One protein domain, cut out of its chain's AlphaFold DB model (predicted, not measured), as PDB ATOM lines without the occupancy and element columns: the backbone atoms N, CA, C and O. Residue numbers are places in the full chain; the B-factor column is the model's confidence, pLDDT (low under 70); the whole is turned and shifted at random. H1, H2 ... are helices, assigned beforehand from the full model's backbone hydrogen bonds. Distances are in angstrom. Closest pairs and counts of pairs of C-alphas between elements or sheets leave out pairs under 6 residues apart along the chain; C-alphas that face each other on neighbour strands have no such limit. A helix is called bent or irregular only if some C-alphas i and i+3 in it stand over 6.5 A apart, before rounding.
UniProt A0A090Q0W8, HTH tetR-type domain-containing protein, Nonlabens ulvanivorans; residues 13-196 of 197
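What this domain is: This is residues 13 to 196 of the 197 residues of the protein "HTH tetR-type domain-containing protein" of Nonlabens ulvanivorans (UniProt A0A090Q0W8). The long helix H4 is a spine with a small head of H1, H2 and H3 near its first residues, while H5 and H8 pack on its later part as a three-helix bundle that H9 crosses. H6 crosses H4 between head and bundle, and H7 lies off to one side. The printed part has 184 residues with nine named helices, H1 to H9 in chain order, and no named strand: all helix. It is compact, radius of gyration of the C-alphas 17.5 A, yet elongated, spanning 56 by 36 by 32 A.

How they stand to each other: Start at H4, residues 69 to 92; with H5, residues 98 to 110, and H8, residues 154 to 170, it makes an up and down bundle, each helix running against the one before. H4 and H5 form a hairpin, closest at C-alphas Thr 92 and Arg 101, 5.7 A. H8 touches H9, residues 177 to 194, at a steep tilt of 64 degrees, closest at C-alphas Lys 164 and Pro 177, 5.0 A. H6, residues 124 to 139, is irregular, C-alphas 133 and 136 being 7.7 A apart; it touches H4, closest at C-alphas Val 131 and Thr 77, 5.9 A. H1, residues 25 to 41, touches H6 with residues 35 to 39 alone, closest at C-alphas Ile 35 and Leu 127, 6.0 A. H2, residues 48 to 55, touches H1 and H3, residues 59 to 62, closest at C-alphas Ser 34 and Leu 51, 6.9 A, and Gly 52 and Glu 59, 5.0 A. H7, residues 144 to 149, touches no helix. Each O i to N i+4 pair is within hydrogen-bond range in H1, H2, H4, H5, H7, H8 and H9, and 9 of 12 in H6; H3 is too short for one.

Where its parts are: Find C-alpha 69 at (-13.397, -10.811, 37.712); H4 runs 34.8 A from there. H1 begins at (-4.712, -14.346, 54.666) and spans 23.7 A, H8 24.7 A; H9, 25.3 A, ends at (4.506, -20.108, 20.836).

The domain as a whole: The C-alphas farthest apart, Gly 56 and Asp 173, are 57.5 A apart. The printed part has no cut; the link from H5 to H6 is long. Look for pLDDT under 70 at residues 115 to 118, 135 to 146, 149 and 190 to 196.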
ATOM      1  N   ASN A  13      -2.027  -0.016  41.909       87.62
ATOM      2  CA  ASN A  13      -2.980   1.083  41.977       87.62
ATOM      3  C   ASN A  13      -4.185   0.690  42.849       87.62
ATOM      4  O   ASN A  13      -4.829  -0.330  42.596       87.62
ATOM      5  N   ASP A  14      -4.483   1.507  43.854       89.19
ATOM      6  CA  ASP A  14      -5.538   1.260  44.840       89.19
ATOM      7  C   ASP A  14      -6.935   1.208  44.220       89.19
ATOM      8  O   ASP A  14      -7.812   0.539  44.743       89.19
ATOM      9  N   LYS A  15      -7.140   1.807  43.045       89.75
ATOM     10  CA  LYS A  15      -8.402   1.715  42.295       89.75
ATOM     11  C   LYS A  15      -8.661   0.336  41.681       89.75
ATOM     12  O   LYS A  15      -9.753   0.096  41.162       89.75
ATOM     13  N   ILE A  16      -7.675  -0.565  41.662       90.06
ATOM     14  CA  ILE A  16      -7.834  -1.922  41.113       90.06
ATOM     15  C   ILE A  16      -8.537  -2.850  42.120       90.06
ATOM     16  O   ILE A  16      -9.188  -3.811  41.714       90.06
ATOM     17  N   PHE A  17      -8.470  -2.554  43.417       94.50
ATOM     18  CA  PHE A  17      -9.066  -3.370  44.473       94.50
ATOM     19  C   PHE A  17      -9.895  -2.515  45.440       94.50
ATOM     20  O   PHE A  17      -9.684  -1.323  45.585       94.50
ATOM     21  N   VAL A  18     -10.847  -3.127  46.139       96.31
ATOM     22  CA  VAL A  18     -11.639  -2.458  47.189       96.31
ATOM     23  C   VAL A  18     -10.899  -2.501  48.528       96.31
ATOM     24  O   VAL A  18     -10.858  -1.527  49.276       96.31
ATOM     25  N   LYS A  19     -10.288  -3.648  48.824       95.62
ATOM     26  CA  LYS A  19      -9.404  -3.875  49.967       95.62
ATOM     27  C   LYS A  19      -8.138  -4.531  49.445       95.62
ATOM     28  O   LYS A  19      -8.234  -5.440  48.627       95.62
ATOM     29  N   ASP A  20      -6.982  -4.105  49.948       94.50
ATOM     30  CA  ASP A  20      -5.698  -4.693  49.567       94.50
ATOM     31  C   ASP A  20      -5.700  -6.206  49.871       94.50
ATOM     32  O   ASP A  20      -5.821  -6.590  51.044       94.50
ATOM     33  N   PRO A  21      -5.606  -7.088  48.859       94.06
ATOM     34  CA  PRO A  21      -5.580  -8.530  49.083       94.06
ATOM     35  C   PRO A  21      -4.327  -8.987  49.846       94.06
ATOM     36  O   PRO A  21      -4.401  -9.988  50.555       94.06
ATOM     37  N   GLU A  22      -3.230  -8.222  49.828       91.25
ATOM     38  CA  GLU A  22      -2.014  -8.506  50.609       91.25
ATOM     39  C   GLU A  22      -2.153  -8.155  52.098       91.25
ATOM     40  O   GLU A  22      -1.252  -8.411  52.896       91.25
ATOM     41  N   SER A  23      -3.271  -7.545  52.505       92.31
ATOM     42  CA  SER A  23      -3.511  -7.145  53.899       92.31
ATOM     43  C   SER A  23      -4.133  -8.244  54.768       92.31
ATOM     44  O   SER A  23      -4.442  -8.007  55.937       92.31
ATOM     45  N   SER A  24      -4.392  -9.436  54.217       94.62
ATOM     46  CA  SER A  24      -5.008 -10.536  54.970       94.62
ATOM     47  C   SER A  24      -4.805 -11.899  54.319       94.62
ATOM     48  O   SER A  24      -4.802 -11.999  53.095       94.62
ATOM     49  N   GLU A  25      -4.805 -12.955  55.133       94.31
ATOM     50  CA  GLU A  25      -4.712 -14.346  54.666       94.31
ATOM     51  C   GLU A  25      -5.810 -14.711  53.658       94.31
ATOM     52  O   GLU A  25      -5.549 -15.375  52.661       94.31
ATOM     53  N   LEU A  26      -7.053 -14.256  53.869       95.81
ATOM     54  CA  LEU A  26      -8.137 -14.510  52.914       95.81
ATOM     55  C   LEU A  26      -7.856 -13.861  51.552       95.81
ATOM     56  O   LEU A  26      -8.117 -14.481  50.527       95.81
ATOM     57  N   GLY A  27      -7.325 -12.637  51.539       96.38
ATOM     58  CA  GLY A  27      -6.944 -11.951  50.305       96.38
ATOM     59  C   GLY A  27      -5.824 -12.688  49.566       96.38
ATOM     60  O   GLY A  27      -5.966 -12.975  48.382       96.38
ATOM     61  N   GLN A  28      -4.782 -13.127  50.275       95.31
ATOM     62  CA  GLN A  28      -3.706 -13.944  49.694       95.31
ATOM     63  C   GLN A  28      -4.214 -15.296  49.165       95.31
ATOM     64  O   GLN A  28      -3.820 -15.747  48.087       95.31
ATOM     65  N   ARG A  29      -5.164 -15.929  49.867       96.25
ATOM     66  CA  ARG A  29      -5.846 -17.146  49.395       96.25
ATOM     67  C   ARG A  29      -6.685 -16.894  48.145       96.25
ATOM     68  O   ARG A  29      -6.702 -17.746  47.262       96.25
ATOM     69  N   ILE A  30      -7.353 -15.742  48.048       97.62
ATOM     70  CA  ILE A  30      -8.069 -15.322  46.836       97.62
ATOM     71  C   ILE A  30      -7.089 -15.234  45.664       97.62
ATOM     72  O   ILE A  30      -7.379 -15.816  44.624       97.62
ATOM     73  N   ILE A  31      -5.934 -14.584  45.828       96.62
ATOM     74  CA  ILE A  31      -4.925 -14.437  44.764       96.62
ATOM     75  C   ILE A  31      -4.366 -15.794  44.321       96.62
ATOM     76  O   ILE A  31      -4.540 -16.172  43.162       96.62
ATOM     77  N   SER A  32      -3.774 -16.553  45.244       95.62
ATOM     78  CA  SER A  32      -3.149 -17.861  44.970       95.62
ATOM     79  C   SER A  32      -4.091 -18.839  44.254       95.62
ATOM     80  O   SER A  32      -3.749 -19.430  43.226       95.62
ATOM     81  N   ASN A  33      -5.320 -18.980  44.759       97.12
ATOM     82  CA  ASN A  33      -6.298 -19.900  44.182       97.12
ATOM     83  C   ASN A  33      -6.869 -19.367  42.867       97.12
ATOM     84  O   ASN A  33      -7.178 -20.160  41.985       97.12
ATOM     85  N   SER A  34      -6.973 -18.046  42.692       97.00
ATOM     86  CA  SER A  34      -7.363 -17.477  41.399       97.00
ATOM     87  C   SER A  34      -6.336 -17.783  40.319       97.00
ATOM     88  O   SER A  34      -6.730 -18.200  39.238       97.00
ATOM     89  N   ILE A  35      -5.040 -17.637  40.613       95.81
ATOM     90  CA  ILE A  35      -3.950 -17.978  39.685       95.81
ATOM     91  C   ILE A  35      -4.059 -19.447  39.264       95.81
ATOM     92  O   ILE A  35      -4.126 -19.757  38.077       95.81
ATOM     93  N   THR A  36      -4.180 -20.353  40.232       95.06
ATOM     94  CA  THR A  36      -4.303 -21.791  39.947       95.06
ATOM     95  C   THR A  36      -5.549 -22.089  39.107       95.06
ATOM     96  O   THR A  36      -5.464 -22.682  38.034       95.06
ATOM     97  N   MET A  37      -6.716 -21.606  39.543       96.50
ATOM     98  CA  MET A  37      -7.984 -21.881  38.870       96.50
ATOM     99  C   MET A  37      -8.044 -21.289  37.462       96.50
ATOM    100  O   MET A  37      -8.513 -21.966  36.552       96.50
ATOM    101  N   ILE A  38      -7.606 -20.041  37.267       95.44
ATOM    102  CA  ILE A  38      -7.634 -19.382  35.954       95.44
ATOM    103  C   ILE A  38      -6.734 -20.134  34.973       95.44
ATOM    104  O   ILE A  38      -7.142 -20.339  33.832       95.44
ATOM    105  N   HIS A  39      -5.561 -20.595  35.411       93.00
ATOM    106  CA  HIS A  39      -4.689 -21.418  34.577       93.00
ATOM    107  C   HIS A  39      -5.336 -22.763  34.205       93.00
ATOM    108  O   HIS A  39      -5.264 -23.177  33.052       93.00
ATOM    109  N   GLU A  40      -5.999 -23.433  35.149       93.38
ATOM    110  CA  GLU A  40      -6.599 -24.753  34.917       93.38
ATOM    111  C   GLU A  40      -7.864 -24.726  34.048       93.38
ATOM    112  O   GLU A  40      -8.046 -25.600  33.201       93.38
ATOM    113  N   MET A  41      -8.766 -23.760  34.262       94.50
ATOM    114  CA  MET A  41     -10.082 -23.740  33.596       94.50
ATOM    115  C   MET A  41     -10.268 -22.609  32.583       94.50
ATOM    116  O   MET A  41     -11.282 -22.582  31.882       94.50
ATOM    117  N   GLY A  42      -9.318 -21.678  32.501       91.38
ATOM    118  CA  GLY A  42      -9.416 -20.465  31.695       91.38
ATOM    119  C   GLY A  42     -10.245 -19.359  32.359       91.38
ATOM    120  O   GLY A  42     -11.178 -19.605  33.133       91.38
ATOM    121  N   PHE A  43      -9.934 -18.106  32.013       91.56
ATOM    122  CA  PHE A  43     -10.539 -16.924  32.635       91.56
ATOM    123  C   PHE A  43     -12.055 -16.794  32.398       91.56
ATOM    124  O   PHE A  43     -12.783 -16.257  33.236       91.56
ATOM    125  N   GLU A  44     -12.571 -17.309  31.280       91.31
ATOM    126  CA  GLU A  44     -14.011 -17.239  31.003       91.31
ATOM    127  C   GLU A  44     -14.838 -18.169  31.887       91.31
ATOM    128  O   GLU A  44     -15.930 -17.800  32.319       91.31
ATOM    129  N   GLN A  45     -14.307 -19.352  32.198       94.94
ATOM    130  CA  GLN A  45     -14.987 -20.325  33.053       94.94
ATOM    131  C   GLN A  45     -14.809 -20.022  34.542       94.94
ATOM    132  O   GLN A  45     -15.576 -20.532  35.371       94.94
ATOM    133  N   PHE A  46     -13.811 -19.217  34.894       96.38
ATOM    134  CA  PHE A  46     -13.559 -18.782  36.256       96.38
ATOM    135  C   PHE A  46     -14.671 -17.846  36.765       96.38
ATOM    136  O   PHE A  46     -15.059 -16.878  36.109       96.38
ATOM    137  N   THR A  47     -15.182 -18.119  37.971       97.75
ATOM    138  CA  THR A  47     -16.170 -17.265  38.650       97.75
ATOM    139  C   THR A  47     -15.861 -17.146  40.140       97.75
ATOM    140  O   THR A  47     -15.361 -18.089  40.758       97.75
ATOM    141  N   PHE A  48     -16.227 -16.015  40.753       98.25
ATOM    142  CA  PHE A  48     -16.056 -15.809  42.197       98.25
ATOM    143  C   PHE A  48     -16.843 -16.822  43.029       98.25
ATOM    144  O   PHE A  48     -16.355 -17.281  44.055       98.25
ATOM    145  N   LYS A  49     -18.004 -17.278  42.548       97.94
ATOM    146  CA  LYS A  49     -18.736 -18.388  43.166       97.94
ATOM    147  C   LYS A  49     -17.909 -19.677  43.250       97.94
ATOM    148  O   LYS A  49     -17.902 -20.333  44.292       97.94
ATOM    149  N   LYS A  50     -17.222 -20.060  42.162       98.19
ATOM    150  CA  LYS A  50     -16.357 -21.254  42.140       98.19
ATOM    151  C   LYS A  50     -15.153 -21.067  43.062       98.19
ATOM    152  O   LYS A  50     -14.853 -21.975  43.833       98.19
ATOM    153  N   LEU A  51     -14.526 -19.887  43.027       98.19
ATOM    154  CA  LEU A  51     -13.406 -19.553  43.907       98.19
ATOM    155  C   LEU A  51     -13.811 -19.630  45.381       98.19
ATOM    156  O   LEU A  51     -13.139 -20.290  46.164       98.19
ATOM    157  N   GLY A  52     -14.939 -19.015  45.746       97.50
ATOM    158  CA  GLY A  52     -15.465 -19.025  47.111       97.50
ATOM    159  C   GLY A  52     -15.666 -20.449  47.614       97.50
ATOM    160  O   GLY A  52     -15.174 -20.803  48.683       97.50
ATOM    161  N   LYS A  53     -16.289 -21.305  46.793       97.44
ATOM    162  CA  LYS A  53     -16.457 -22.726  47.116       97.44
ATOM    163  C   LYS A  53     -15.117 -23.433  47.350       97.44
ATOM    164  O   LYS A  53     -15.020 -24.180  48.318       97.44
ATOM    165  N   LEU A  54     -14.111 -23.204  46.500       96.75
ATOM    166  CA  LEU A  54     -12.789 -23.829  46.632       96.75
ATOM    167  C   LEU A  54     -12.090 -23.411  47.932       96.75
ATOM    168  O   LEU A  54     -11.571 -24.256  48.654       96.75
ATOM    169  N   ILE A  55     -12.116 -22.119  48.263       95.94
ATOM    170  CA  ILE A  55     -11.420 -21.592  49.444       95.94
ATOM    171  C   ILE A  55     -12.258 -21.678  50.734       95.94
ATOM    172  O   ILE A  55     -11.820 -21.201  51.781       95.94
ATOM    173  N   GLY A  56     -13.453 -22.276  50.691       95.75
ATOM    174  CA  GLY A  56     -14.347 -22.363  51.851       95.75
ATOM    175  C   GLY A  56     -14.854 -20.996  52.330       95.75
ATOM    176  O   GLY A  56     -15.039 -20.791  53.525       95.75
ATOM    177  N   SER A  57     -15.047 -20.050  51.408       94.62
ATOM    178  CA  SER A  57     -15.547 -18.698  51.668       94.62
ATOM    179  C   SER A  57     -16.851 -18.438  50.914       94.62
ATOM    180  O   SER A  57     -17.129 -19.033  49.873       94.62
ATOM    181  N   ASN A  58     -17.659 -17.499  51.403       94.38
ATOM    182  CA  ASN A  58     -18.772 -16.994  50.608       94.38
ATOM    183  C   ASN A  58     -18.254 -16.116  49.451       94.38
ATOM    184  O   ASN A  58     -17.184 -15.504  49.526       94.38
ATOM    185  N   GLU A  59     -19.037 -16.059  48.377       96.06
ATOM    186  CA  GLU A  59     -18.753 -15.222  47.211       96.06
ATOM    187  C   GLU A  59     -18.691 -13.732  47.590       96.06
ATOM    188  O   GLU A  59     -17.817 -12.999  47.131       96.06
ATOM    189  N   SER A  60     -19.552 -13.296  48.515       95.62
ATOM    190  CA  SER A  60     -19.586 -11.916  49.006       95.62
ATOM    191  C   SER A  60     -18.288 -11.468  49.684       95.62
ATOM    192  O   SER A  60     -17.954 -10.290  49.617       95.62
ATOM    193  N   SER A  61     -17.511 -12.373  50.290       96.06
ATOM    194  CA  SER A  61     -16.202 -12.018  50.851       96.06
ATOM    195  C   SER A  61     -15.160 -11.741  49.780       96.06
ATOM    196  O   SER A  61     -14.257 -10.953  50.034       96.06
ATOM    197  N   ILE A  62     -15.285 -12.335  48.590       97.69
ATOM    198  CA  ILE A  62     -14.392 -12.044  47.461       97.69
ATOM    199  C   ILE A  62     -14.701 -10.650  46.909       97.69
ATOM    200  O   ILE A  62     -13.782  -9.864  46.676       97.69
ATOM    201  N   TYR A  63     -15.987 -10.294  46.834       97.31
ATOM    202  CA  TYR A  63     -16.431  -8.953  46.441       97.31
ATOM    203  C   TYR A  63     -15.944  -7.824  47.367       97.31
ATOM    204  O   TYR A  63     -15.949  -6.662  46.975       97.31
ATOM    205  N   ARG A  64     -15.460  -8.139  48.578       97.19
ATOM    206  CA  ARG A  64     -14.798  -7.159  49.462       97.19
ATOM    207  C   ARG A  64     -13.387  -6.776  49.008       97.19
ATOM    208  O   ARG A  64     -12.861  -5.796  49.521       97.19
ATOM    209  N   TYR A  65     -12.774  -7.554  48.115       97.81
ATOM    210  CA  TYR A  65     -11.440  -7.296  47.563       97.81
ATOM    211  C   TYR A  65     -11.521  -6.830  46.111       97.81
ATOM    212  O   TYR A  65     -10.820  -5.895  45.744       97.81
ATOM    213  N   PHE A  66     -12.400  -7.426  45.303       97.31
ATOM    214  CA  PHE A  66     -12.513  -7.118  43.878       97.31
ATOM    215  C   PHE A  66     -13.965  -6.921  43.463       97.31
ATOM    216  O   PHE A  66     -14.808  -7.775  43.716       97.31
ATOM    217  N   GLU A  67     -14.248  -5.826  42.761       95.19
ATOM    218  CA  GLU A  67     -15.603  -5.503  42.293       95.19
ATOM    219  C   GLU A  67     -16.119  -6.519  41.263       95.19
ATOM    220  O   GLU A  67     -17.317  -6.780  41.180       95.19
ATOM    221  N   ASN A  68     -15.222  -7.103  40.464       94.38
ATOM    222  CA  ASN A  68     -15.540  -8.085  39.431       94.38
ATOM    223  C   ASN A  68     -14.294  -8.898  39.017       94.38
ATOM    224  O   ASN A  68     -13.168  -8.585  39.416       94.38
ATOM    225  N   LYS A  69     -14.490  -9.941  38.192       93.88
ATOM    226  CA  LYS A  69     -13.397 -10.811  37.712       93.88
ATOM    227  C   LYS A  69     -12.329 -10.064  36.906       93.88
ATOM    228  O   LYS A  69     -11.170 -10.460  36.925       93.88
ATOM    229  N   HIS A  70     -12.709  -8.984  36.223       90.94
ATOM    230  CA  HIS A  70     -11.798  -8.177  35.412       90.94
ATOM    231  C   HIS A  70     -10.814  -7.385  36.281       90.94
ATOM    232  O   HIS A  70      -9.615  -7.428  36.039       90.94
ATOM    233  N   LYS A  71     -11.283  -6.775  37.377       91.94
ATOM    234  CA  LYS A  71     -10.423  -6.125  38.384       91.94
ATOM    235  C   LYS A  71      -9.409  -7.084  39.003       91.94
ATOM    236  O   LYS A  71      -8.251  -6.716  39.182       91.94
ATOM    237  N   LEU A  72      -9.819  -8.323  39.277       94.50
ATOM    238  CA  LEU A  72      -8.896  -9.369  39.717       94.50
ATOM    239  C   LEU A  72      -7.832  -9.661  38.646       94.50
ATOM    240  O   LEU A  72      -6.654  -9.724  38.975       94.50
ATOM    241  N   LEU A  73      -8.212  -9.797  37.372       92.06
ATOM    242  CA  LEU A  73      -7.245 -10.013  36.292       92.06
ATOM    243  C   LEU A  73      -6.272  -8.833  36.153       92.06
ATOM    244  O   LEU A  73      -5.066  -9.044  36.076       92.06
ATOM    245  N   LEU A  74      -6.772  -7.595  36.199       89.69
ATOM    246  CA  LEU A  74      -5.939  -6.389  36.200       89.69
ATOM    247  C   LEU A  74      -4.959  -6.376  37.374       89.69
ATOM    248  O   LEU A  74      -3.808  -5.980  37.196       89.69
ATOM    249  N   TYR A  75      -5.388  -6.824  38.555       92.88
ATOM    250  CA  TYR A  75      -4.520  -6.952  39.721       92.88
ATOM    251  C   TYR A  75      -3.397  -7.958  39.475       92.88
ATOM    252  O   TYR A  75      -2.232  -7.613  39.646       92.88
ATOM    253  N   LEU A  76      -3.736  -9.169  39.024       93.06
ATOM    254  CA  LEU A  76      -2.775 -10.237  38.736       93.06
ATOM    255  C   LEU A  76      -1.747  -9.803  37.681       93.06
ATOM    256  O   LEU A  76      -0.541  -9.945  37.883       93.06
ATOM    257  N   THR A  77      -2.211  -9.192  36.591       90.00
ATOM    258  CA  THR A  77      -1.343  -8.657  35.535       90.00
ATOM    259  C   THR A  77      -0.469  -7.512  36.046       90.00
ATOM    260  O   THR A  77       0.726  -7.471  35.759       90.00
ATOM    261  N   SER A  78      -1.024  -6.590  36.839       89.62
ATOM    262  CA  SER A  78      -0.243  -5.505  37.454       89.62
ATOM    263  C   SER A  78       0.831  -6.047  38.391       89.62
ATOM    264  O   SER A  78       1.962  -5.560  38.377       89.62
ATOM    265  N   TRP A  79       0.490  -7.072  39.173       91.69
ATOM    266  CA  TRP A  79       1.422  -7.729  40.074       91.69
ATOM    267  C   TRP A  79       2.589  -8.335  39.298       91.69
ATOM    268  O   TRP A  79       3.739  -8.038  39.613       91.69
ATOM    269  N   TYR A  80       2.305  -9.087  38.228       90.62
ATOM    270  CA  TYR A  80       3.330  -9.682  37.366       90.62
ATOM    271  C   TYR A  80       4.298  -8.631  36.809       90.62
ATOM    272  O   TYR A  80       5.515  -8.785  36.904       90.62
ATOM    273  N   TRP A  81       3.772  -7.524  36.277       89.50
ATOM    274  CA  TRP A  81       4.618  -6.445  35.770       89.50
ATOM    275  C   TRP A  81       5.461  -5.796  36.860       89.50
ATOM    276  O   TRP A  81       6.606  -5.425  36.613       89.50
ATOM    277  N   GLY A  82       4.922  -5.654  38.068       90.06
ATOM    278  CA  GLY A  82       5.668  -5.061  39.170       90.06
ATOM    279  C   GLY A  82       6.756  -5.987  39.701       90.06
ATOM    280  O   GLY A  82       7.841  -5.518  40.036       90.06
ATOM    281  N   TRP A  83       6.503  -7.295  39.702       90.19
ATOM    282  CA  TRP A  83       7.513  -8.311  39.974       90.19
ATOM    283  C   TRP A  83       8.638  -8.275  38.927       90.19
ATOM    284  O   TRP A  83       9.811  -8.209  39.294       90.19
ATOM    285  N   LEU A  84       8.306  -8.199  37.634       90.06
ATOM    286  CA  LEU A  84       9.311  -8.092  36.572       90.06
ATOM    287  C   LEU A  84      10.108  -6.777  36.661       90.06
ATOM    288  O   LEU A  84      11.325  -6.780  36.482       90.06
ATOM    289  N   GLU A  85       9.451  -5.656  36.987       90.75
ATOM    290  CA  GLU A  85      10.113  -4.364  37.240       90.75
ATOM    291  C   GLU A  85      11.101  -4.463  38.402       90.75
ATOM    292  O   GLU A  85      12.213  -3.938  38.315       90.75
ATOM    293  N   TYR A  86      10.722  -5.160  39.471       89.06
ATOM    294  CA  TYR A  86      11.600  -5.398  40.606       89.06
ATOM    295  C   TYR A  86      12.849  -6.198  40.214       89.06
ATOM    296  O   TYR A  86      13.960  -5.746  40.505       89.06
ATOM    297  N   GLN A  87      12.684  -7.327  39.512       88.94
ATOM    298  CA  GLN A  87      13.812  -8.137  39.031       88.94
ATOM    299  C   GLN A  87      14.733  -7.299  38.136       88.94
ATOM    300  O   GLN A  87      15.941  -7.242  38.364       88.94
ATOM    301  N   LEU A  88      14.151  -6.559  37.185       91.94
ATOM    302  CA  LEU A  88      14.890  -5.677  36.285       91.94
ATOM    303  C   LEU A  88      15.743  -4.665  37.056       91.94
ATOM    304  O   LEU A  88      16.926  -4.502  36.763       91.94
ATOM    305  N   VAL A  89      15.165  -3.981  38.045       91.12
ATOM    306  CA  VAL A  89      15.878  -2.959  38.822       91.12
ATOM    307  C   VAL A  89      17.012  -3.573  39.636       91.12
ATOM    308  O   VAL A  89      18.122  -3.050  39.595       91.12
ATOM    309  N   ILE A  90      16.765  -4.663  40.363       89.44
ATOM    310  CA  ILE A  90      17.764  -5.257  41.265       89.44
ATOM    311  C   ILE A  90      18.954  -5.829  40.497       89.44
ATOM    312  O   ILE A  90      20.104  -5.552  40.846       89.44
ATOM    313  N   GLU A  91      18.683  -6.573  39.431       91.19
ATOM    314  CA  GLU A  91      19.706  -7.261  38.646       91.19
ATOM    315  C   GLU A  91      20.543  -6.297  37.789       91.19
ATOM    316  O   GLU A  91      21.695  -6.585  37.467       91.19
ATOM    317  N   THR A  92      20.003  -5.123  37.445       94.44
ATOM    318  CA  THR A  92      20.729  -4.109  36.659       94.44
ATOM    319  C   THR A  92      21.389  -3.020  37.507       94.44
ATOM    320  O   THR A  92      22.266  -2.311  37.007       94.44
ATOM    321  N   LEU A  93      21.038  -2.904  38.796       91.94
ATOM    322  CA  LEU A  93      21.455  -1.810  39.684       91.94
ATOM    323  C   LEU A  93      22.976  -1.614  39.746       91.94
ATOM    324  O   LEU A  93      23.456  -0.483  39.802       91.94
ATOM    325  N   LYS A  94      23.735  -2.715  39.769       92.62
ATOM    326  CA  LYS A  94      25.198  -2.695  39.947       92.62
ATOM    327  C   LYS A  94      25.980  -2.710  38.633       92.62
ATOM    328  O   LYS A  94      27.200  -2.572  38.662       92.62
ATOM    329  N   ILE A  95      25.309  -2.869  37.493       94.75
ATOM    330  CA  ILE A  95      25.968  -2.957  36.186       94.75
ATOM    331  C   ILE A  95      26.222  -1.544  35.680       94.75
ATOM    332  O   ILE A  95      25.280  -0.787  35.453       94.75
ATOM    333  N   THR A  96      27.483  -1.155  35.523       94.25
ATOM    334  CA  THR A  96      27.871   0.212  35.136       94.25
ATOM    335  C   THR A  96      28.022   0.389  33.628       94.25
ATOM    336  O   THR A  96      27.753   1.474  33.118       94.25
ATOM    337  N   VAL A  97      28.417  -0.666  32.913       97.00
ATOM    338  CA  VAL A  97      28.567  -0.659  31.454       97.00
ATOM    339  C   VAL A  97      27.182  -0.693  30.810       97.00
ATOM    340  O   VAL A  97      26.394  -1.602  31.071       97.00
ATOM    341  N   SER A  98      26.863   0.299  29.974       96.44
ATOM    342  CA  SER A  98      25.519   0.459  29.393       96.44
ATOM    343  C   SER A  98      25.107  -0.718  28.506       96.44
ATOM    344  O   SER A  98      23.974  -1.185  28.612       96.44
ATOM    345  N   GLY A  99      26.029  -1.236  27.687       97.06
ATOM    346  CA  GLY A  99      25.788  -2.407  26.835       97.06
ATOM    347  C   GLY A  99      25.453  -3.664  27.637       97.06
ATOM    348  O   GLY A  99      24.461  -4.336  27.351       97.06
ATOM    349  N   ASP A 100      26.220  -3.937  28.693       97.38
ATOM    350  CA  ASP A 100      25.981  -5.078  29.583       97.38
ATOM    351  C   ASP A 100      24.667  -4.909  30.352       97.38
ATOM    352  O   ASP A 100      23.910  -5.864  30.514       97.38
ATOM    353  N   ARG A 101      24.349  -3.679  30.780       96.88
ATOM    354  CA  ARG A 101      23.099  -3.369  31.484       96.88
ATOM    355  C   ARG A 101      21.881  -3.641  30.604       96.88
ATOM    356  O   ARG A 101      20.932  -4.267  31.069       96.88
ATOM    357  N   LEU A 102      21.909  -3.190  29.346       97.19
ATOM    358  CA  LEU A 102      20.837  -3.453  28.386       97.19
ATOM    359  C   LEU A 102      20.739  -4.946  28.054       97.19
ATOM    360  O   LEU A 102      19.637  -5.485  28.015       97.19
ATOM    361  N   SER A 103      21.872  -5.624  27.865       96.69
ATOM    362  CA  SER A 103      21.896  -7.069  27.599       96.69
ATOM    363  C   SER A 103      21.257  -7.845  28.752       96.69
ATOM    364  O   SER A 103      20.346  -8.641  28.530       96.69
ATOM    365  N   ARG A 104      21.630  -7.517  29.995       96.00
ATOM    366  CA  ARG A 104      21.038  -8.117  31.192       96.00
ATOM    367  C   ARG A 104      19.541  -7.829  31.310       96.00
ATOM    368  O   ARG A 104      18.776  -8.714  31.678       96.00
ATOM    369  N   ALA A 105      19.104  -6.616  30.980       95.19
ATOM    370  CA  ALA A 105      17.685  -6.274  30.954       95.19
ATOM    371  C   ALA A 105      16.893  -7.136  29.961       95.19
ATOM    372  O   ALA A 105      15.830  -7.651  30.305       95.19
ATOM    373  N   VAL A 106      17.421  -7.324  28.746       94.19
ATOM    374  CA  VAL A 106      16.800  -8.176  27.724       94.19
ATOM    375  C   VAL A 106      16.745  -9.631  28.188       94.19
ATOM    376  O   VAL A 106      15.704 -10.265  28.034       94.19
ATOM    377  N   GLU A 107      17.809 -10.151  28.805       92.81
ATOM    378  CA  GLU A 107      17.806 -11.493  29.403       92.81
ATOM    379  C   GLU A 107      16.695 -11.645  30.444       92.81
ATOM    380  O   GLU A 107      15.892 -12.561  30.331       92.81
ATOM    381  N   ILE A 108      16.575 -10.723  31.404       91.56
ATOM    382  CA  ILE A 108      15.546 -10.790  32.459       91.56
ATOM    383  C   ILE A 108      14.132 -10.798  31.873       91.56
ATOM    384  O   ILE A 108      13.261 -11.508  32.367       91.56
ATOM    385  N   ILE A 109      13.901 -10.012  30.821       91.06
ATOM    386  CA  ILE A 109      12.591  -9.909  30.168       91.06
ATOM    387  C   ILE A 109      12.257 -11.171  29.360       91.06
ATOM    388  O   ILE A 109      11.082 -11.501  29.216       91.06
ATOM    389  N   THR A 110      13.262 -11.856  28.808       88.50
ATOM    390  CA  THR A 110      13.079 -12.952  27.835       88.50
ATOM    391  C   THR A 110      13.388 -14.346  28.382       88.50
ATOM    392  O   THR A 110      13.075 -15.345  27.730       88.50
ATOM    393  N   GLN A 111      14.025 -14.440  29.548       85.75
ATOM    394  CA  GLN A 111      14.343 -15.714  30.174       85.75
ATOM    395  C   GLN A 111      13.064 -16.425  30.642       85.75
ATOM    396  O   GLN A 111      12.086 -15.770  31.010       85.75
ATOM    397  N   PRO A 112      13.049 -17.771  30.657       80.44
ATOM    398  CA  PRO A 112      11.985 -18.515  31.313       80.44
ATOM    399  C   PRO A 112      11.811 -18.052  32.761       80.44
ATOM    400  O   PRO A 112      12.794 -17.858  33.474       80.44
ATOM    401  N   ILE A 113      10.560 -17.888  33.187       82.62
ATOM    402  CA  ILE A 113      10.259 -17.575  34.581       82.62
ATOM    403  C   ILE A 113      10.540 -18.824  35.414       82.62
ATOM    404  O   ILE A 113       9.950 -19.879  35.178       82.62
ATOM    405  N   GLU A 114      11.444 -18.690  36.377       75.00
ATOM    406  CA  GLU A 114      11.668 -19.659  37.445       75.00
ATOM    407  C   GLU A 114      11.051 -19.100  38.730       75.00
ATOM    408  O   GLU A 114      11.041 -17.885  38.938       75.00
ATOM    409  N   GLN A 115      10.488 -19.977  39.562       66.12
ATOM    410  CA  GLN A 115       9.791 -19.568  40.780       66.12
ATOM    411  C   GLN A 115      10.758 -18.855  41.738       66.12
ATOM    412  O   GLN A 115      11.802 -19.410  42.095       66.12
ATOM    413  N   ASP A 116      10.403 -17.646  42.178       66.44
ATOM    414  CA  ASP A 116      11.167 -16.914  43.188       66.44
ATOM    415  C   ASP A 116      10.584 -17.265  44.564       66.44
ATOM    416  O   ASP A 116       9.414 -17.030  44.852       66.44
ATOM    417  N   SER A 117      11.388 -17.837  45.463       61.34
ATOM    418  CA  SER A 117      10.916 -18.225  46.804       61.34
ATOM    419  C   SER A 117      10.549 -17.028  47.699       61.34
ATOM    420  O   SER A 117      10.186 -17.220  48.856       61.34
ATOM    421  N   LYS A 118      10.666 -15.787  47.204       69.25
ATOM    422  CA  LYS A 118      10.327 -14.563  47.945       69.25
ATOM    423  C   LYS A 118       8.824 -14.318  48.098       69.25
ATOM    424  O   LYS A 118       8.450 -13.628  49.045       69.25
ATOM    425  N   PHE A 119       7.974 -14.849  47.214       71.12
ATOM    426  CA  PHE A 119       6.519 -14.645  47.262       71.12
ATOM    427  C   PHE A 119       5.777 -15.979  47.401       71.12
ATOM    428  O   PHE A 119       5.236 -16.517  46.442       71.12
ATOM    429  N   GLU A 120       5.718 -16.514  48.625       73.94
ATOM    430  CA  GLU A 120       5.210 -17.872  48.896       73.94
ATOM    431  C   GLU A 120       3.782 -18.148  48.387       73.94
ATOM    432  O   GLU A 120       3.451 -19.294  48.082       73.94
ATOM    433  N   HIS A 121       2.918 -17.131  48.289       80.38
ATOM    434  CA  HIS A 121       1.526 -17.300  47.855       80.38
ATOM    435  C   HIS A 121       1.287 -17.030  46.363       80.38
ATOM    436  O   HIS A 121       0.145 -17.157  45.916       80.38
ATOM    437  N   ILE A 122       2.304 -16.648  45.587       85.69
ATOM    438  CA  ILE A 122       2.148 -16.353  44.158       85.69
ATOM    439  C   ILE A 122       3.095 -17.235  43.357       85.69
ATOM    440  O   ILE A 122       4.304 -17.105  43.442       85.69
ATOM    441  N   ASP A 123       2.520 -18.118  42.544       87.75
ATOM    442  CA  ASP A 123       3.271 -18.883  41.554       87.75
ATOM    443  C   ASP A 123       3.493 -18.005  40.315       87.75
ATOM    444  O   ASP A 123       2.584 -17.813  39.496       87.75
ATOM    445  N   GLU A 124       4.689 -17.425  40.189       88.81
ATOM    446  CA  GLU A 124       5.010 -16.506  39.094       88.81
ATOM    447  C   GLU A 124       5.046 -17.202  37.733       88.81
ATOM    448  O   GLU A 124       4.749 -16.579  36.711       88.81
ATOM    449  N   VAL A 125       5.359 -18.500  37.710       88.00
ATOM    450  CA  VAL A 125       5.401 -19.306  36.486       88.00
ATOM    451  C   VAL A 125       3.988 -19.482  35.938       88.00
ATOM    452  O   VAL A 125       3.738 -19.271  34.748       88.00
ATOM    453  N   VAL A 126       3.038 -19.845  36.800       89.12
ATOM    454  CA  VAL A 126       1.625 -19.985  36.427       89.12
ATOM    455  C   VAL A 126       1.015 -18.623  36.106       89.12
ATOM    456  O   VAL A 126       0.286 -18.492  35.118       89.12
ATOM    457  N   LEU A 127       1.349 -17.588  36.876       90.75
ATOM    458  CA  LEU A 127       0.888 -16.229  36.618       90.75
ATOM    459  C   LEU A 127       1.377 -15.704  35.260       90.75
ATOM    460  O   LEU A 127       0.580 -15.137  34.514       90.75
ATOM    461  N   ASN A 128       2.640 -15.939  34.897       88.56
ATOM    462  CA  ASN A 128       3.179 -15.591  33.581       88.56
ATOM    463  C   ASN A 128       2.350 -16.219  32.451       88.56
ATOM    464  O   ASN A 128       1.971 -15.524  31.509       88.56
ATOM    465  N   LYS A 129       1.984 -17.502  32.573       87.69
ATOM    466  CA  LYS A 129       1.127 -18.183  31.586       87.69
ATOM    467  C   LYS A 129      -0.249 -17.534  31.461       87.69
ATOM    468  O   LYS A 129      -0.743 -17.394  30.345       87.69
ATOM    469  N   ILE A 130      -0.855 -17.113  32.575       88.75
ATOM    470  CA  ILE A 130      -2.134 -16.383  32.560       88.75
ATOM    471  C   ILE A 130      -1.973 -15.043  31.853       88.75
ATOM    472  O   ILE A 130      -2.764 -14.730  30.967       88.75
ATOM    473  N   VAL A 131      -0.946 -14.270  32.215       86.50
ATOM    474  CA  VAL A 131      -0.680 -12.968  31.595       86.50
ATOM    475  C   VAL A 131      -0.489 -13.129  30.096       86.50
ATOM    476  O   VAL A 131      -1.068 -12.357  29.353       86.50
ATOM    477  N   ILE A 132       0.237 -14.151  29.642       81.44
ATOM    478  CA  ILE A 132       0.414 -14.452  28.219       81.44
ATOM    479  C   ILE A 132      -0.920 -14.813  27.544       81.44
ATOM    480  O   ILE A 132      -1.240 -14.266  26.488       81.44
ATOM    481  N   ALA A 133      -1.693 -15.730  28.133       80.00
ATOM    482  CA  ALA A 133      -2.933 -16.240  27.545       80.00
ATOM    483  C   ALA A 133      -4.050 -15.184  27.490       80.00
ATOM    484  O   ALA A 133      -4.857 -15.173  26.559       80.00
ATOM    485  N   GLU A 134      -4.085 -14.289  28.476       77.75
ATOM    486  CA  GLU A 134      -5.104 -13.250  28.616       77.75
ATOM    487  C   GLU A 134      -4.598 -11.858  28.194       77.75
ATOM    488  O   GLU A 134      -5.378 -10.905  28.222       77.75
ATOM    489  N   TYR A 135      -3.333 -11.741  27.743       66.62
ATOM    490  CA  TYR A 135      -2.686 -10.468  27.392       66.62
ATOM    491  C   TYR A 135      -3.555  -9.661  26.440       66.62
ATOM    492  O   TYR A 135      -3.883  -8.523  26.715       66.62
ATOM    493  N   SER A 136      -4.026 -10.241  25.338       59.09
ATOM    494  CA  SER A 136      -4.845  -9.491  24.382       59.09
ATOM    495  C   SER A 136      -6.179  -9.017  24.973       59.09
ATOM    496  O   SER A 136      -6.686  -7.978  24.565       59.09
ATOM    497  N   LYS A 137      -6.750  -9.713  25.960       62.34
ATOM    498  CA  LYS A 137      -8.089  -9.404  26.478       62.34
ATOM    499  C   LYS A 137      -8.095  -8.299  27.526       62.34
ATOM    500  O   LYS A 137      -9.078  -7.570  27.595       62.34
ATOM    501  N   SER A 138      -7.019  -8.126  28.296       56.03
ATOM    502  CA  SER A 138      -6.941  -7.039  29.283       56.03
ATOM    503  C   SER A 138      -6.744  -5.654  28.657       56.03
ATOM    504  O   SER A 138      -7.075  -4.666  29.298       56.03
ATOM    505  N   TYR A 139      -6.236  -5.567  27.419       57.44
ATOM    506  CA  TYR A 139      -5.976  -4.287  26.734       57.44
ATOM    507  C   TYR A 139      -6.928  -4.009  25.553       57.44
ATOM    508  O   TYR A 139      -6.880  -2.926  24.979       57.44
ATOM    509  N   LEU A 140      -7.795  -4.957  25.174       55.34
ATOM    510  CA  LEU A 140      -8.744  -4.817  24.055       55.34
ATOM    511  C   LEU A 140     -10.204  -4.700  24.531       55.34
ATOM    512  O   LEU A 140     -11.121  -5.222  23.894       55.34
ATOM    513  N   THR A 141     -10.442  -4.022  25.655       62.47
ATOM    514  CA  THR A 141     -11.794  -3.700  26.134       62.47
ATOM    515  C   THR A 141     -12.187  -2.279  25.725       62.47
ATOM    516  O   THR A 141     -11.340  -1.420  25.486       62.47
ATOM    517  N   LYS A 142     -13.495  -1.992  25.674       60.50
ATOM    518  CA  LYS A 142     -13.993  -0.620  25.446       60.50
ATOM    519  C   LYS A 142     -13.574   0.359  26.552       60.50
ATOM    520  O   LYS A 142     -13.606   1.562  26.330       60.50
ATOM    521  N   GLU A 143     -13.203  -0.160  27.718       65.56
ATOM    522  CA  GLU A 143     -12.856   0.606  28.917       65.56
ATOM    523  C   GLU A 143     -11.358   0.945  28.982       65.56
ATOM    524  O   GLU A 143     -10.946   1.713  29.849       65.56
ATOM    525  N   VAL A 144     -10.534   0.445  28.045       68.69
ATOM    526  CA  VAL A 144      -9.067   0.589  28.086       68.69
ATOM    527  C   VAL A 144      -8.609   2.046  28.208       68.69
ATOM    528  O   VAL A 144      -7.652   2.336  28.924       68.69
ATOM    529  N   ASP A 145      -9.310   2.990  27.575       65.44
ATOM    530  CA  ASP A 145      -8.986   4.416  27.666       65.44
ATOM    531  C   ASP A 145      -9.227   4.976  29.076       65.44
ATOM    532  O   ASP A 145      -8.449   5.798  29.571       65.44
ATOM    533  N   GLU A 146     -10.289   4.529  29.745       69.94
ATOM    534  CA  GLU A 146     -10.631   4.926  31.113       69.94
ATOM    535  C   GLU A 146      -9.708   4.260  32.135       69.94
ATOM    536  O   GLU A 146      -9.249   4.906  33.080       69.94
ATOM    537  N   GLU A 147      -9.354   2.998  31.915       75.81
ATOM    538  CA  GLU A 147      -8.383   2.245  32.714       75.81
ATOM    539  C   GLU A 147      -6.978   2.840  32.613       75.81
ATOM    540  O   GLU A 147      -6.269   3.005  33.613       75.81
ATOM    541  N   ASN A 148      -6.593   3.242  31.404       71.69
ATOM    542  CA  ASN A 148      -5.332   3.911  31.140       71.69
ATOM    543  C   ASN A 148      -5.270   5.281  31.828       71.69
ATOM    544  O   ASN A 148      -4.269   5.592  32.476       71.69
ATOM    545  N   LYS A 149      -6.353   6.070  31.762       67.94
ATOM    546  CA  LYS A 149      -6.494   7.325  32.528       67.94
ATOM    547  C   LYS A 149      -6.490   7.088  34.037       67.94
ATOM    548  O   LYS A 149      -5.968   7.909  34.785       67.94
ATOM    549  N   SER A 150      -7.035   5.960  34.483       71.56
ATOM    550  CA  SER A 150      -7.054   5.559  35.892       71.56
ATOM    551  C   SER A 150      -5.704   5.044  36.387       71.56
ATOM    552  O   SER A 150      -5.533   4.878  37.593       71.56
ATOM    553  N   GLY A 151      -4.734   4.850  35.486       74.81
ATOM    554  CA  GLY A 151      -3.360   4.486  35.805       74.81
ATOM    555  C   GLY A 151      -3.138   2.988  36.003       74.81
ATOM    556  O   GLY A 151      -2.176   2.619  36.678       74.81
ATOM    557  N   TYR A 152      -3.988   2.119  35.446       76.62
ATOM    558  CA  TYR A 152      -3.859   0.661  35.620       76.62
ATOM    559  C   TYR A 152      -2.637   0.093  34.890       76.62
ATOM    560  O   TYR A 152      -2.005  -0.843  35.363       76.62
ATOM    561  N   PHE A 153      -2.215   0.737  33.801       79.50
ATOM    562  CA  PHE A 153      -1.050   0.322  33.012       79.50
ATOM    563  C   PHE A 153       0.242   1.056  33.392       79.50
ATOM    564  O   PHE A 153       1.233   0.994  32.665       79.50
ATOM    565  N   THR A 154       0.253   1.772  34.520       84.44
ATOM    566  CA  THR A 154       1.406   2.585  34.939       84.44
ATOM    567  C   THR A 154       2.670   1.741  35.089       84.44
ATOM    568  O   THR A 154       3.731   2.160  34.643       84.44
ATOM    569  N   ILE A 155       2.561   0.541  35.664       86.62
ATOM    570  CA  ILE A 155       3.708  -0.349  35.890       86.62
ATOM    571  C   ILE A 155       4.327  -0.791  34.557       86.62
ATOM    572  O   ILE A 155       5.531  -0.659  34.356       86.62
ATOM    573  N   TYR A 156       3.488  -1.211  33.606       86.88
ATOM    574  CA  TYR A 156       3.929  -1.561  32.257       86.88
ATOM    575  C   TYR A 156       4.615  -0.380  31.552       86.88
ATOM    576  O   TYR A 156       5.709  -0.525  31.013       86.88
ATOM    577  N   LYS A 157       4.033   0.825  31.621       87.88
ATOM    578  CA  LYS A 157       4.653   2.031  31.046       87.88
ATOM    579  C   LYS A 157       6.014   2.347  31.667       87.88
ATOM    580  O   LYS A 157       6.916   2.755  30.944       87.88
ATOM    581  N   ARG A 158       6.181   2.154  32.981       90.75
ATOM    582  CA  ARG A 158       7.482   2.336  33.647       90.75
ATOM    583  C   ARG A 158       8.515   1.326  33.164       90.75
ATOM    584  O   ARG A 158       9.658   1.709  32.953       90.75
ATOM    585  N   LEU A 159       8.130   0.066  32.969       91.88
ATOM    586  CA  LEU A 159       9.011  -0.944  32.378       91.88
ATOM    587  C   LEU A 159       9.475  -0.541  30.976       91.88
ATOM    588  O   LEU A 159      10.676  -0.577  30.704       91.88
ATOM    589  N   VAL A 160       8.542  -0.106  30.123       92.88
ATOM    590  CA  VAL A 160       8.863   0.393  28.776       92.88
ATOM    591  C   VAL A 160       9.841   1.567  28.859       92.88
ATOM    592  O   VAL A 160      10.870   1.586  28.192       92.88
ATOM    593  N   GLU A 161       9.572   2.535  29.731       94.81
ATOM    594  CA  GLU A 161      10.439   3.704  29.888       94.81
ATOM    595  C   GLU A 161      11.845   3.328  30.383       94.81
ATOM    596  O   GLU A 161      12.837   3.808  29.844       94.81
ATOM    597  N   ARG A 162      11.966   2.398  31.339       95.06
ATOM    598  CA  ARG A 162      13.276   1.938  31.835       95.06
ATOM    599  C   ARG A 162      14.115   1.297  30.739       95.06
ATOM    600  O   ARG A 162      15.307   1.577  30.635       95.06
ATOM    601  N   VAL A 163      13.511   0.427  29.935       96.19
ATOM    602  CA  VAL A 163      14.223  -0.243  28.841       96.19
ATOM    603  C   VAL A 163      14.544   0.756  27.728       96.19
ATOM    604  O   VAL A 163      15.650   0.719  27.192       96.19
ATOM    605  N   LYS A 164      13.643   1.704  27.432       97.25
ATOM    606  CA  LYS A 164      13.912   2.840  26.534       97.25
ATOM    607  C   LYS A 164      15.157   3.613  26.971       97.25
ATOM    608  O   LYS A 164      16.038   3.862  26.151       97.25
ATOM    609  N   ASP A 165      15.250   3.961  28.251       97.12
ATOM    610  CA  ASP A 165      16.391   4.700  28.789       97.12
ATOM    611  C   ASP A 165      17.684   3.884  28.682       97.12
ATOM    612  O   ASP A 165      18.718   4.419  28.292       97.12
ATOM    613  N   MET A 166      17.633   2.572  28.942       97.12
ATOM    614  CA  MET A 166      18.785   1.682  28.743       97.12
ATOM    615  C   MET A 166      19.223   1.609  27.272       97.12
ATOM    616  O   MET A 166      20.422   1.602  27.003       97.12
ATOM    617  N   ILE A 167      18.283   1.606  26.319       97.94
ATOM    618  CA  ILE A 167      18.585   1.675  24.878       97.94
ATOM    619  C   ILE A 167      19.310   2.983  24.549       97.94
ATOM    620  O   ILE A 167      20.351   2.958  23.894       97.94
ATOM    621  N   LEU A 168      18.807   4.116  25.044       98.06
ATOM    622  CA  LEU A 168      19.401   5.434  24.802       98.06
ATOM    623  C   LEU A 168      20.763   5.617  25.487       98.06
ATOM    624  O   LEU A 168      21.611   6.339  24.970       98.06
ATOM    625  N   MET A 169      21.022   4.931  26.606       96.75
ATOM    626  CA  MET A 169      22.358   4.884  27.221       96.75
ATOM    627  C   MET A 169      23.390   4.145  26.356       96.75
ATOM    628  O   MET A 169      24.589   4.378  26.507       96.75
ATOM    629  N   VAL A 170      22.951   3.225  25.493       97.75
ATOM    630  CA  VAL A 170      23.824   2.502  24.554       97.75
ATOM    631  C   VAL A 170      23.960   3.267  23.242       97.75
ATOM    632  O   VAL A 170      25.064   3.408  22.724       97.75
ATOM    633  N   ASN A 171      22.846   3.766  22.709       97.69
ATOM    634  CA  ASN A 171      22.804   4.536  21.475       97.69
ATOM    635  C   ASN A 171      21.845   5.734  21.622       97.69
ATOM    636  O   ASN A 171      20.638   5.570  21.413       97.69
ATOM    637  N   PRO A 172      22.371   6.933  21.944       97.50
ATOM    638  CA  PRO A 172      21.561   8.139  22.124       97.50
ATOM    639  C   PRO A 172      20.776   8.565  20.876       97.50
ATOM    640  O   PRO A 172      19.715   9.169  21.007       97.50
ATOM    641  N   ASP A 173      21.269   8.221  19.683       97.50
ATOM    642  CA  ASP A 173      20.682   8.617  18.397       97.50
ATOM    643  C   ASP A 173      19.727   7.552  17.827       97.50
ATOM    644  O   ASP A 173      19.276   7.655  16.682       97.50
ATOM    645  N   TYR A 174      19.412   6.499  18.593       97.44
ATOM    646  CA  TYR A 174      18.477   5.476  18.135       97.44
ATOM    647  C   TYR A 174      17.074   6.085  17.929       97.44
ATOM    648  O   TYR A 174      16.509   6.646  18.867       97.44
ATOM    649  N   PRO A 175      16.467   5.958  16.735       95.31
ATOM    650  CA  PRO A 175      15.279   6.739  16.381       95.31
ATOM    651  C   PRO A 175      13.971   6.256  17.025       95.31
ATOM    652  O   PRO A 175      13.012   7.022  17.092       95.31
ATOM    653  N   TYR A 176      13.900   5.002  17.494       96.25
ATOM    654  CA  TYR A 176      12.639   4.379  17.933       96.25
ATOM    655  C   TYR A 176      12.731   3.639  19.282       96.25
ATOM    656  O   TYR A 176      12.256   2.505  19.393       96.25
ATOM    657  N   PRO A 177      13.336   4.223  20.332       96.00
ATOM    658  CA  PRO A 177      13.686   3.489  21.550       96.00
ATOM    659  C   PRO A 177      12.442   2.993  22.300       96.00
ATOM    660  O   PRO A 177      12.438   1.874  22.805       96.00
ATOM    661  N   SER A 178      11.355   3.776  22.303       92.19
ATOM    662  CA  SER A 178      10.094   3.382  22.940       92.19
ATOM    663  C   SER A 178       9.449   2.197  22.225       92.19
ATOM    664  O   SER A 178       9.001   1.260  22.877       92.19
ATOM    665  N   SER A 179       9.434   2.218  20.887       92.44
ATOM    666  CA  SER A 179       8.867   1.136  20.076       92.44
ATOM    667  C   SER A 179       9.680  -0.148  20.197       92.44
ATOM    668  O   SER A 179       9.103  -1.227  20.297       92.44
ATOM    669  N   LEU A 180      11.013  -0.053  20.218       93.88
ATOM    670  CA  LEU A 180      11.866  -1.219  20.444       93.88
ATOM    671  C   LEU A 180      11.629  -1.798  21.841       93.88
ATOM    672  O   LEU A 180      11.455  -3.005  21.980       93.88
ATOM    673  N   SER A 181      11.560  -0.944  22.861       93.69
ATOM    674  CA  SER A 181      11.293  -1.377  24.226       93.69
ATOM    675  C   SER A 181       9.953  -2.111  24.368       93.69
ATOM    676  O   SER A 181       9.931  -3.210  24.928       93.69
ATOM    677  N   SER A 182       8.857  -1.552  23.846       89.81
ATOM    678  CA  SER A 182       7.551  -2.219  23.892       89.81
ATOM    679  C   SER A 182       7.573  -3.534  23.110       89.81
ATOM    680  O   SER A 182       7.066  -4.540  23.592       89.81
ATOM    681  N   THR A 183       8.241  -3.558  21.952       89.56
ATOM    682  CA  THR A 183       8.389  -4.768  21.127       89.56
ATOM    683  C   THR A 183       9.138  -5.878  21.861       89.56
ATOM    684  O   THR A 183       8.763  -7.039  21.738       89.56
ATOM    685  N   VAL A 184      10.180  -5.557  22.633       91.38
ATOM    686  CA  VAL A 184      10.916  -6.558  23.425       91.38
ATOM    687  C   VAL A 184      10.022  -7.151  24.517       91.38
ATOM    688  O   VAL A 184       9.965  -8.371  24.650       91.38
ATOM    689  N   LEU A 185       9.287  -6.313  25.255       88.44
ATOM    690  CA  LEU A 185       8.379  -6.763  26.319       88.44
ATOM    691  C   LEU A 185       7.219  -7.613  25.770       88.44
ATOM    692  O   LEU A 185       6.966  -8.713  26.260       88.44
ATOM    693  N   GLU A 186       6.540  -7.136  24.727       82.25
ATOM    694  CA  GLU A 186       5.427  -7.848  24.084       82.25
ATOM    695  C   GLU A 186       5.899  -9.109  23.355       82.25
ATOM    696  O   GLU A 186       5.265 -10.164  23.422       82.25
ATOM    697  N   GLY A 187       7.043  -9.014  22.677       82.00
ATOM    698  CA  GLY A 187       7.668 -10.113  21.959       82.00
ATOM    699  C   GLY A 187       8.080 -11.248  22.887       82.00
ATOM    700  O   GLY A 187       7.859 -12.407  22.537       82.00
ATOM    701  N   ALA A 188       8.608 -10.939  24.075       83.06
ATOM    702  CA  ALA A 188       8.928 -11.941  25.086       83.06
ATOM    703  C   ALA A 188       7.681 -12.745  25.482       83.06
ATOM    704  O   ALA A 188       7.666 -13.970  25.340       83.06
ATOM    705  N   LEU A 189       6.592 -12.062  25.858       75.62
ATOM    706  CA  LEU A 189       5.321 -12.714  26.187       75.62
ATOM    707  C   LEU A 189       4.802 -13.590  25.035       75.62
ATOM    708  O   LEU A 189       4.396 -14.736  25.242       75.62
ATOM    709  N   HIS A 190       4.852 -13.084  23.802       69.12
ATOM    710  CA  HIS A 190       4.359 -13.807  22.631       69.12
ATOM    711  C   HIS A 190       5.218 -15.029  22.257       69.12
ATOM    712  O   HIS A 190       4.685 -16.051  21.821       69.12
ATOM    713  N   GLN A 191       6.541 -14.965  22.419       65.69
ATOM    714  CA  GLN A 191       7.426 -16.102  22.139       65.69
ATOM    715  C   GLN A 191       7.242 -17.235  23.155       65.69
ATOM    716  O   GLN A 191       7.242 -18.408  22.772       65.69
ATOM    717  N   HIS A 192       7.003 -16.910  24.428       63.53
ATOM    718  CA  HIS A 192       6.655 -17.914  25.436       63.53
ATOM    719  C   HIS A 192       5.323 -18.616  25.125       63.53
ATOM    720  O   HIS A 192       5.226 -19.832  25.304       63.53
ATOM    721  N   PHE A 193       4.337 -17.905  24.563       56.19
ATOM    722  CA  PHE A 193       3.103 -18.527  24.062       56.19
ATOM    723  C   PHE A 193       3.383 -19.573  22.975       56.19
ATOM    724  O   PHE A 193       2.882 -20.692  23.041       56.19
ATOM    725  N   LYS A 194       4.219 -19.230  21.984       51.62
ATOM    726  CA  LYS A 194       4.506 -20.108  20.836       51.62
ATOM    727  C   LYS A 194       5.248 -21.387  21.200       51.62
ATOM    728  O   LYS A 194       5.031 -22.390  20.539       51.62
ATOM    729  N   ARG A 195       6.079 -21.380  22.246       52.72
ATOM    730  CA  ARG A 195       6.729 -22.604  22.755       52.72
ATOM    731  C   ARG A 195       5.749 -23.628  23.345       52.72
ATOM    732  O   ARG A 195       6.160 -24.754  23.598       52.72
ATOM    733  N   SER A 196       4.499 -23.239  23.596       47.25
ATOM    734  CA  SER A 196       3.456 -24.120  24.137       47.25
ATOM    735  C   SER A 196       2.622 -24.824  23.046       47.25
ATOM    736  O   SER A 196       1.670 -25.522  23.391       47.25
TER     737      SER A 196